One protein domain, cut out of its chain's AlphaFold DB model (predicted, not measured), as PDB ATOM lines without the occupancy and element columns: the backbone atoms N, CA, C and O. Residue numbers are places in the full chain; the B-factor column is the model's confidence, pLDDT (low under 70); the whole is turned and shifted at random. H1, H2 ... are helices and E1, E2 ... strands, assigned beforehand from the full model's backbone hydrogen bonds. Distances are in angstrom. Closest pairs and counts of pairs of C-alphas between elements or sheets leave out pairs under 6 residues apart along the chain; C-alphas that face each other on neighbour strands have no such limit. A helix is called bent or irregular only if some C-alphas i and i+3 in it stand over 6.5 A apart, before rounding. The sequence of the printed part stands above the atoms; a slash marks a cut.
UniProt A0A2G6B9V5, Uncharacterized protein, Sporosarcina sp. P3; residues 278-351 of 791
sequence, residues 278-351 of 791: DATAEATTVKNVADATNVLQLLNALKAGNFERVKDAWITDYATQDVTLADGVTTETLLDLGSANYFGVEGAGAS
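Overview. This is residues 278 to 351 of the 791 residues of an uncharacterized protein of Sporosarcina sp. P3 (UniProt A0A2G6B9V5). Helices H1 and H2 form a loose helical hairpin, the short helix H3 stands steeply to H2, and a small two-strand hairpin, E1 and E2, lies apart from H1 and H2. A long stretch with no named element, residues 334 to 351, follows E2, and its Glu 346 lies at the opposite end of the longest axis from H3. The printed part has 74 residues, with three named helices and then two named strands, E1 - E2, antiparallel; the class is mostly helix, though under half of the residues are in named elements. It is compact, with a radius of gyration of the C-alphas of 11.5 A and spans of 34 by 25 by 20 A.

Along the chain. H1, residues 278 to 290, is 18.3 A long and begins at C-alpha 278 (156.310, 163.422, 174.980). H2, residues 295 to 304, is 14.1 A long. H3, residues 312 to 318, 9.7 A, is irregular: C-alphas 313 and 316 are 7.8 A apart. E1, residues 322 to 324, is 6.5 A long; E2, residues 331 to 333, is 6.9 A long and ends at C-alpha 333 (164.540, 160.508, 197.991).

Arrangement. H1 touches H2 with residues 285 to 289 alone, at a shallow tilt of 18 degrees, opposite ways; the closest C-alphas, of Val 289 and Ala 301, are 5.2 A apart. H2 and H3 touch, closest at the C-alphas of Val 295 and Ile 315, 6.3 A, at a steep tilt of 68 degrees, only just short of about perpendicular. In the hairpin E1 and E2, N 323 and O 332 are 2.8 A apart, within hydrogen-bond range. H3 and E2 are only just apart, closest 8.4 A. Each O i to N i+4 pair is within range in H1 and H2; H3 has 1 of 3, and 2 of 4 O i to N i+3 pairs.

Size, cuts and confidence. The C-alphas of Ala 313 and Glu 346, the two farthest apart, are 35.1 A apart. The printed part has no cut, and no link between named elements is long. The model's pLDDT is under 70 at residues 339 to 348.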
ATOM      1  N   ASP A 278     155.022 163.339 174.289       71.31
ATOM      2  CA  ASP A 278     156.310 163.422 174.980       71.31
ATOM      3  C   ASP A 278     156.100 163.498 176.512       71.31
ATOM      4  O   ASP A 278     156.725 162.736 177.255       71.31
ATOM      5  N   ALA A 279     155.126 164.284 176.992       71.19
ATOM      6  CA  ALA A 279     154.752 164.340 178.411       71.19
ATOM      7  C   ALA A 279     154.218 162.998 178.949       71.19
ATOM      8  O   ALA A 279     154.473 162.633 180.097       71.19
ATOM      9  N   THR A 280     153.503 162.222 178.127       73.25
ATOM     10  CA  THR A 280     153.008 160.885 178.506       73.25
ATOM     11  C   THR A 280     154.152 159.866 178.619       73.25
ATOM     12  O   THR A 280     154.152 159.008 179.514       73.25
ATOM     13  N   ALA A 281     155.149 159.952 177.732       75.94
ATOM     14  CA  ALA A 281     156.344 159.111 177.771       75.94
ATOM     15  C   ALA A 281     157.256 159.456 178.965       75.94
ATOM     16  O   ALA A 281     157.732 158.551 179.660       75.94
ATOM     17  N   GLU A 282     157.435 160.748 179.254       78.69
ATOM     18  CA  GLU A 282     158.148 161.230 180.441       78.69
ATOM     19  C   GLU A 282     157.456 160.772 181.731       78.69
ATOM     20  O   GLU A 282     158.086 160.129 182.574       78.69
ATOM     21  N   ALA A 283     156.140 160.981 181.846       78.88
ATOM     22  CA  ALA A 283     155.347 160.534 182.989       78.88
ATOM     23  C   ALA A 283     155.480 159.024 183.239       78.88
ATOM     24  O   ALA A 283     155.613 158.594 184.383       78.88
ATOM     25  N   THR A 284     155.497 158.207 182.180       84.06
ATOM     26  CA  THR A 284     155.700 156.751 182.292       84.06
ATOM     27  C   THR A 284     157.092 156.412 182.832       84.06
ATOM     28  O   THR A 284     157.237 155.508 183.657       84.06
ATOM     29  N   THR A 285     158.117 157.143 182.396       87.38
ATOM     30  CA  THR A 285     159.504 156.945 182.834       87.38
ATOM     31  C   THR A 285     159.681 157.312 184.304       87.38
ATOM     32  O   THR A 285     160.155 156.482 185.083       87.38
ATOM     33  N   VAL A 286     159.217 158.498 184.712       89.19
ATOM     34  CA  VAL A 286     159.240 158.945 186.115       89.19
ATOM     35  C   VAL A 286     158.413 158.006 186.992       89.19
ATOM     36  O   VAL A 286     158.855 157.617 188.072       89.19
ATOM     37  N   LYS A 287     157.245 157.560 186.516       86.19
ATOM     38  CA  LYS A 287     156.408 156.601 187.242       86.19
ATOM     39  C   LYS A 287     157.139 155.289 187.522       86.19
ATOM     40  O   LYS A 287     157.013 154.757 188.617       86.19
ATOM     41  N   ASN A 288     157.905 154.760 186.568       90.06
ATOM     42  CA  ASN A 288     158.666 153.529 186.793       90.06
ATOM     43  C   ASN A 288     159.723 153.695 187.895       90.06
ATOM     44  O   ASN A 288     159.985 152.738 188.622       90.06
ATOM     45  N   VAL A 289     160.316 154.889 188.021       91.62
ATOM     46  CA  VAL A 289     161.235 155.233 189.118       91.62
ATOM     47  C   VAL A 289     160.468 155.315 190.442       91.62
ATOM     48  O   VAL A 289     160.851 154.646 191.394       91.62
ATOM     49  N   ALA A 290     159.338 156.027 190.472       88.50
ATOM     50  CA  ALA A 290     158.479 156.180 191.653       88.50
ATOM     51  C   ALA A 290     157.842 154.860 192.151       88.50
ATOM     52  O   ALA A 290     157.600 154.663 193.339       88.50
ATOM     53  N   ASP A 291     157.565 153.915 191.248       88.88
ATOM     54  CA  ASP A 291     157.011 152.599 191.592       88.88
ATOM     55  C   ASP A 291     158.070 151.635 192.169       88.88
ATOM     56  O   ASP A 291     157.734 150.527 192.611       88.88
ATOM     57  N   ALA A 292     159.357 151.996 192.137       91.38
ATOM     58  CA  ALA A 292     160.418 151.148 192.652       91.38
ATOM     59  C   ALA A 292     160.349 151.050 194.184       91.38
ATOM     60  O   ALA A 292     160.481 152.029 194.899       91.38
ATOM     61  N   THR A 293     160.215 149.832 194.713       90.62
ATOM     62  CA  THR A 293     160.127 149.584 196.172       90.62
ATOM     63  C   THR A 293     161.425 149.052 196.782       90.62
ATOM     64  O   THR A 293     161.500 148.756 197.974       90.62
ATOM     65  N   ASN A 294     162.446 148.837 195.952       92.06
ATOM     66  CA  ASN A 294     163.776 148.401 196.365       92.06
ATOM     67  C   ASN A 294     164.829 148.800 195.321       92.06
ATOM     68  O   ASN A 294     164.509 149.034 194.156       92.06
ATOM     69  N   VAL A 295     166.100 148.781 195.726       91.81
ATOM     70  CA  VAL A 295     167.243 149.199 194.895       91.81
ATOM     71  C   VAL A 295     167.357 148.454 193.556       91.81
ATOM     72  O   VAL A 295     167.779 149.041 192.567       91.81
ATOM     73  N   LEU A 296     166.948 147.181 193.471       90.12
ATOM     74  CA  LEU A 296     166.999 146.433 192.208       90.12
ATOM     75  C   LEU A 296     165.926 146.914 191.223       90.12
ATOM     76  O   LEU A 296     166.187 147.014 190.025       90.12
ATOM     77  N   GLN A 297     164.718 147.201 191.717       93.19
ATOM     78  CA  GLN A 297     163.663 147.801 190.899       93.19
ATOM     79  C   GLN A 297     164.054 149.206 190.446       93.19
ATOM     80  O   GLN A 297     163.885 149.506 189.268       93.19
ATOM     81  N   LEU A 298     164.656 150.001 191.336       93.50
ATOM     82  CA  LEU A 298     165.148 151.337 191.010       93.50
ATOM     83  C   LEU A 298     166.204 151.274 189.898       93.50
ATOM     84  O   LEU A 298     166.060 151.953 188.890       93.50
ATOM     85  N   LEU A 299     167.205 150.391 190.005       92.81
ATOM     86  CA  LEU A 299     168.230 150.232 188.963       92.81
ATOM     87  C   LEU A 299     167.626 149.890 187.598       92.81
ATOM     88  O   LEU A 299     168.035 150.438 186.575       92.81
ATOM     89  N   ASN A 300     166.662 148.969 187.575       90.81
ATOM     90  CA  ASN A 300     165.991 148.582 186.339       90.81
ATOM     91  C   ASN A 300     165.170 149.740 185.760       90.81
ATOM     92  O   ASN A 300     165.169 149.912 184.543       90.81
ATOM     93  N   ALA A 301     164.512 150.532 186.611       93.06
ATOM     94  CA  ALA A 301     163.770 151.716 186.198       93.06
ATOM     95  C   ALA A 301     164.698 152.787 185.608       93.06
ATOM     96  O   ALA A 301     164.440 153.261 184.504       93.06
ATOM     97  N   LEU A 302     165.820 153.087 186.272       94.62
ATOM     98  CA  LEU A 302     166.812 154.048 185.782       94.62
ATOM     99  C   LEU A 302     167.423 153.612 184.437       94.62
ATOM    100  O   LEU A 302     167.550 154.405 183.509       94.62
ATOM    101  N   LYS A 303     167.736 152.321 184.275       92.69
ATOM    102  CA  LYS A 303     168.237 151.795 182.994       92.69
ATOM    103  C   LYS A 303     167.188 151.831 181.886       92.69
ATOM    104  O   LYS A 303     167.517 152.167 180.756       92.69
ATOM    105  N   ALA A 304     165.944 151.467 182.190       89.06
ATOM    106  CA  ALA A 304     164.859 151.470 181.210       89.06
ATOM    107  C   ALA A 304     164.454 152.891 180.791       89.06
ATOM    108  O   ALA A 304     164.051 153.092 179.649       89.06
ATOM    109  N   GLY A 305     164.589 153.860 181.702       88.31
ATOM    110  CA  GLY A 305     164.372 155.282 181.442       88.31
ATOM    111  C   GLY A 305     165.489 155.964 180.654       88.31
ATOM    112  O   GLY A 305     165.356 157.139 180.343       88.31
ATOM    113  N   ASN A 306     166.567 155.243 180.316       87.56
ATOM    114  CA  ASN A 306     167.758 155.773 179.645       87.56
ATOM    115  C   ASN A 306     168.414 156.952 180.387       87.56
ATOM    116  O   ASN A 306     168.967 157.842 179.745       87.56
ATOM    117  N   PHE A 307     168.379 156.950 181.724       94.12
ATOM    118  CA  PHE A 307     169.126 157.928 182.516       94.12
ATOM    119  C   PHE A 307     170.630 157.765 182.270       94.12
ATOM    120  O   PHE A 307     171.164 156.649 182.213       94.12
ATOM    121  N   GLU A 308     171.319 158.886 182.105       94.88
ATOM    122  CA  GLU A 308     172.735 158.917 181.778       94.88
ATOM    123  C   GLU A 308     173.592 158.703 183.029       94.88
ATOM    124  O   GLU A 308     173.190 159.007 184.152       94.88
ATOM    125  N   ARG A 309     174.810 158.178 182.829       95.44
ATOM    126  CA  ARG A 309     175.846 158.063 183.877       95.44
ATOM    127  C   ARG A 309     175.412 157.267 185.122       95.44
ATOM    128  O   ARG A 309     175.992 157.417 186.192       95.44
ATOM    129  N   VAL A 310     174.455 156.350 184.981       95.62
ATOM    130  CA  VAL A 310     174.059 155.433 186.060       95.62
ATOM    131  C   VAL A 310     175.124 154.350 186.249       95.62
ATOM    132  O   VAL A 310     175.385 153.553 185.343       95.62
ATOM    133  N   LYS A 311     175.718 154.270 187.447       96.00
ATOM    134  CA  LYS A 311     176.645 153.195 187.831       96.00
ATOM    135  C   LYS A 311     175.980 152.207 188.788       96.00
ATOM    136  O   LYS A 311     175.676 152.542 189.926       96.00
ATOM    137  N   ASP A 312     175.849 150.948 188.364       96.19
ATOM    138  CA  ASP A 312     175.196 149.875 189.139       96.19
ATOM    139  C   ASP A 312     175.689 149.760 190.591       96.19
ATOM    140  O   ASP A 312     174.900 149.508 191.499       96.19
ATOM    141  N   ALA A 313     176.993 149.945 190.817       95.62
ATOM    142  CA  ALA A 313     177.611 149.819 192.136       95.62
ATOM    143  C   ALA A 313     177.175 150.910 193.133       95.62
ATOM    144  O   ALA A 313     177.335 150.712 194.334       95.62
ATOM    145  N   TRP A 314     176.631 152.031 192.651       97.19
ATOM    146  CA  TRP A 314     176.229 153.189 193.458       97.19
ATOM    147  C   TRP A 314     174.715 153.263 193.685       97.19
ATOM    148  O   TRP A 314     174.218 154.230 194.253       97.19
ATOM    149  N   ILE A 315     173.956 152.231 193.292       96.06
ATOM    150  CA  ILE A 315     172.489 152.251 193.379       96.06
ATOM    151  C   ILE A 315     171.948 152.475 194.796       96.06
ATOM    152  O   ILE A 315     170.899 153.090 194.965       96.06
ATOM    153  N   THR A 316     172.654 151.992 195.819       95.12
ATOM    154  CA  THR A 316     172.267 152.219 197.217       95.12
ATOM    155  C   THR A 316     172.424 153.686 197.609       95.12
ATOM    156  O   THR A 316     171.595 154.186 198.360       95.12
ATOM    157  N   ASP A 317     173.449 154.370 197.093       95.88
ATOM    158  CA  ASP A 317     173.668 155.795 197.344       95.88
ATOM    159  C   ASP A 317     172.639 156.636 196.570       95.88
ATOM    160  O   ASP A 317     171.987 157.501 197.152       95.88
ATOM    161  N   TYR A 318     172.395 156.307 195.291       95.12
ATOM    162  CA  TYR A 318     171.345 156.952 194.494       95.12
ATOM    163  C   TYR A 318     169.976 156.853 195.166       95.12
ATOM    164  O   TYR A 318     169.256 157.836 195.215       95.12
ATOM    165  N   ALA A 319     169.623 155.696 195.732       92.62
ATOM    166  CA  ALA A 319     168.337 155.496 196.398       92.62
ATOM    167  C   ALA A 319     168.044 156.522 197.508       92.62
ATOM    168  O   ALA A 319     166.878 156.772 197.797       92.62
ATOM    169  N   THR A 320     169.084 157.107 198.110       94.38
ATOM    170  CA  THR A 320     168.976 158.102 199.186       94.38
ATOM    171  C   THR A 320     169.101 159.551 198.722       94.38
ATOM    172  O   THR A 320     169.048 160.442 199.562       94.38
ATOM    173  N   GLN A 321     169.287 159.798 197.423       94.38
ATOM    174  CA  GLN A 321     169.439 161.151 196.893       94.38
ATOM    175  C   GLN A 321     168.114 161.879 196.762       94.38
ATOM    176  O   GLN A 321     167.147 161.308 196.257       94.38
ATOM    177  N   ASP A 322     168.120 163.144 197.168       92.62
ATOM    178  CA  ASP A 322     166.961 164.021 197.107       92.62
ATOM    179  C   ASP A 322     166.687 164.471 195.667       92.62
ATOM    180  O   ASP A 322     167.572 164.936 194.948       92.62
ATOM    181  N   VAL A 323     165.425 164.371 195.266       91.56
ATOM    182  CA  VAL A 323     164.891 164.864 193.999       91.56
ATOM    183  C   VAL A 323     163.972 166.037 194.297       91.56
ATOM    184  O   VAL A 323     162.953 165.884 194.973       91.56
ATOM    185  N   THR A 324     164.318 167.209 193.771       88.38
ATOM    186  CA  THR A 324     163.466 168.399 193.858       88.38
ATOM    187  C   THR A 324     162.269 168.245 192.927       88.38
ATOM    188  O   THR A 324     162.425 168.013 191.728       88.38
ATOM    189  N   LEU A 325     161.062 168.371 193.472       86.94
ATOM    190  CA  LEU A 325     159.827 168.291 192.696       86.94
ATOM    191  C   LEU A 325     159.573 169.593 191.918       86.94
ATOM    192  O   LEU A 325     160.189 170.627 192.175       86.94
ATOM    193  N   ALA A 326     158.617 169.570 190.984       82.38
ATOM    194  CA  ALA A 326     158.290 170.719 190.132       82.38
ATOM    195  C   ALA A 326     157.813 171.984 190.884       82.38
ATOM    196  O   ALA A 326     157.731 173.053 190.285       82.38
ATOM    197  N   ASP A 327     157.498 171.894 192.183       78.62
ATOM    198  CA  ASP A 327     157.184 173.062 193.017       78.62
ATOM    199  C   ASP A 327     158.436 173.843 193.460       78.62
ATOM    200  O   ASP A 327     158.308 174.939 194.007       78.62
ATOM    201  N   GLY A 328     159.632 173.292 193.216       78.56
ATOM    202  CA  GLY A 328     160.925 173.887 193.538       78.56
ATOM    203  C   GLY A 328     161.266 173.920 195.030       78.56
ATOM    204  O   GLY A 328     162.250 174.559 195.402       78.56
ATOM    205  N   VAL A 329     160.467 173.286 195.897       74.88
ATOM    206  CA  VAL A 329     160.624 173.362 197.364       74.88
ATOM    207  C   VAL A 329     160.563 171.988 198.024       74.88
ATOM    208  O   VAL A 329     161.283 171.745 198.995       74.88
ATOM    209  N   THR A 330     159.717 171.088 197.530       80.25
ATOM    210  CA  THR A 330     159.584 169.737 198.073       80.25
ATOM    211  C   THR A 330     160.705 168.852 197.535       80.25
ATOM    212  O   THR A 330     160.998 168.860 196.340       80.25
ATOM    213  N   THR A 331     161.324 168.080 198.425       84.69
ATOM    214  CA  THR A 331     162.348 167.081 198.102       84.69
ATOM    215  C   THR A 331     161.919 165.726 198.650       84.69
ATOM    216  O   THR A 331     161.371 165.642 199.749       84.69
ATOM    217  N   GLU A 332     162.135 164.680 197.864       86.31
ATOM    218  CA  GLU A 332     161.903 163.280 198.237       86.31
ATOM    219  C   GLU A 332     163.102 162.455 197.769       86.31
ATOM    220  O   GLU A 332     163.704 162.787 196.747       86.31
ATOM    221  N   THR A 333     163.440 161.365 198.458       90.62
ATOM    222  CA  THR A 333     164.540 160.508 197.991       90.62
ATOM    223  C   THR A 333     164.134 159.730 196.737       90.62
ATOM    224  O   THR A 333     162.958 159.405 196.559       90.62
ATOM    225  N   LEU A 334     165.088 159.362 195.874       89.69
ATOM    226  CA  LEU A 334     164.806 158.604 194.645       89.69
ATOM    227  C   LEU A 334     164.012 157.309 194.883       89.69
ATOM    228  O   LEU A 334     163.206 156.932 194.035       89.69
ATOM    229  N   LEU A 335     164.243 156.618 196.006       89.81
ATOM    230  CA  LEU A 335     163.508 155.396 196.348       89.81
ATOM    231  C   LEU A 335     162.163 155.675 197.035       89.81
ATOM    232  O   LEU A 335     161.263 154.842 196.950       89.81
ATOM    233  N   ASP A 336     162.020 156.826 197.693       87.50
ATOM    234  CA  ASP A 336     160.787 157.237 198.371       87.50
ATOM    235  C   ASP A 336     159.906 158.162 197.514       87.50
ATOM    236  O   ASP A 336     158.882 158.639 198.006       87.50
ATOM    237  N   LEU A 337     160.252 158.384 196.234       84.31
ATOM    238  CA  LEU A 337     159.434 159.093 195.244       84.31
ATOM    239  C   LEU A 337     158.041 158.454 195.172       84.31
ATOM    240  O   LEU A 337     157.792 157.513 194.426       84.31
ATOM    241  N   GLY A 338     157.115 158.938 195.997       75.19
ATOM    242  CA  GLY A 338     155.813 158.313 196.157       75.19
ATOM    243  C   GLY A 338     155.006 158.329 194.860       75.19
ATOM    244  O   GLY A 338     155.116 159.238 194.039       75.19
ATOM    245  N   SER A 339     154.081 157.378 194.713       69.25
ATOM    246  CA  SER A 339     153.188 157.291 193.545       69.25
ATOM    247  C   SER A 339     152.264 158.509 193.357       69.25
ATOM    248  O   SER A 339     151.506 158.549 192.394       69.25
ATOM    249  N   ALA A 340     152.260 159.464 194.292       66.44
ATOM    250  CA  ALA A 340     151.547 160.737 194.191       66.44
ATOM    251  C   ALA A 340     152.393 161.867 193.561       66.44
ATOM    252  O   ALA A 340     151.836 162.913 193.244       66.44
ATOM    253  N   ASN A 341     153.698 161.646 193.357       67.88
ATOM    254  CA  ASN A 341     154.694 162.672 193.033       67.88
ATOM    255  C   ASN A 341     155.350 162.458 191.647       67.88
ATOM    256  O   ASN A 341     156.509 162.821 191.451       67.88
ATOM    257  N   TYR A 342     154.640 161.882 190.666       68.06
ATOM    258  CA  TYR A 342     155.096 161.814 189.265       68.06
ATOM    259  C   TYR A 342     154.211 162.671 188.344       68.06
ATOM    260  O   TYR A 342     153.032 162.888 188.622       68.06
ATOM    261  N   PHE A 343     154.793 163.184 187.255       54.88
ATOM    262  CA  PHE A 343     154.139 164.086 186.296       54.88
ATOM    263  C   PHE A 343     152.817 163.486 185.754       54.88
ATOM    264  O   PHE A 343     152.799 162.341 185.307       54.88
ATOM    265  N   GLY A 344     151.702 164.232 185.798       58.34
ATOM    266  CA  GLY A 344     150.410 163.823 185.203       58.34
ATOM    267  C   GLY A 344     149.278 163.428 186.172       58.34
ATOM    268  O   GLY A 344     148.164 163.155 185.726       58.34
ATOM    269  N   VAL A 345     149.515 163.435 187.484       52.69
ATOM    270  CA  VAL A 345     148.469 163.564 188.523       52.69
ATOM    271  C   VAL A 345     148.441 165.023 189.006       52.69
ATOM    272  O   VAL A 345     149.425 165.718 188.811       52.69
ATOM    273  N   GLU A 346     147.336 165.528 189.570       54.50
ATOM    274  CA  GLU A 346     147.076 166.960 189.889       54.50
ATOM    275  C   GLU A 346     148.055 167.651 190.898       54.50
ATOM    276  O   GLU A 346     147.669 168.602 191.577       54.50
ATOM    277  N   GLY A 347     149.314 167.208 191.030       58.59
ATOM    278  CA  GLY A 347     150.346 167.745 191.924       58.59
ATOM    279  C   GLY A 347     151.714 167.971 191.255       58.59
ATOM    280  O   GLY A 347     151.940 167.606 190.104       58.59
ATOM    281  N   ALA A 348     152.635 168.595 191.997       63.44
ATOM    282  CA  ALA A 348     154.009 168.848 191.565       63.44
ATOM    283  C   ALA A 348     154.839 167.554 191.613       63.44
ATOM    284  O   ALA A 348     155.323 167.164 192.670       63.44
ATOM    285  N   GLY A 349     154.960 166.858 190.482       77.38
ATOM    286  CA  GLY A 349     155.779 165.649 190.378       77.38
ATOM    287  C   GLY A 349     157.255 165.928 190.075       77.38
ATOM    288  O   GLY A 349     157.621 167.047 189.720       77.38
ATOM    289  N   ALA A 350     158.100 164.903 190.191       85.19
ATOM    290  CA  ALA A 350     159.475 164.934 189.689       85.19
ATOM    291  C   ALA A 350     159.503 164.909 188.147       85.19
ATOM    292  O   ALA A 350     158.624 164.311 187.517       85.19
ATOM    293  N   SER A 351     160.521 165.528 187.549       88.38
ATOM    294  CA  SER A 351     160.835 165.428 186.116       88.38
ATOM    295  C   SER A 351     161.989 164.451 185.869       88.38
ATOM    296  O   SER A 351     162.721 164.093 186.798       88.38
TER     297      SER A 351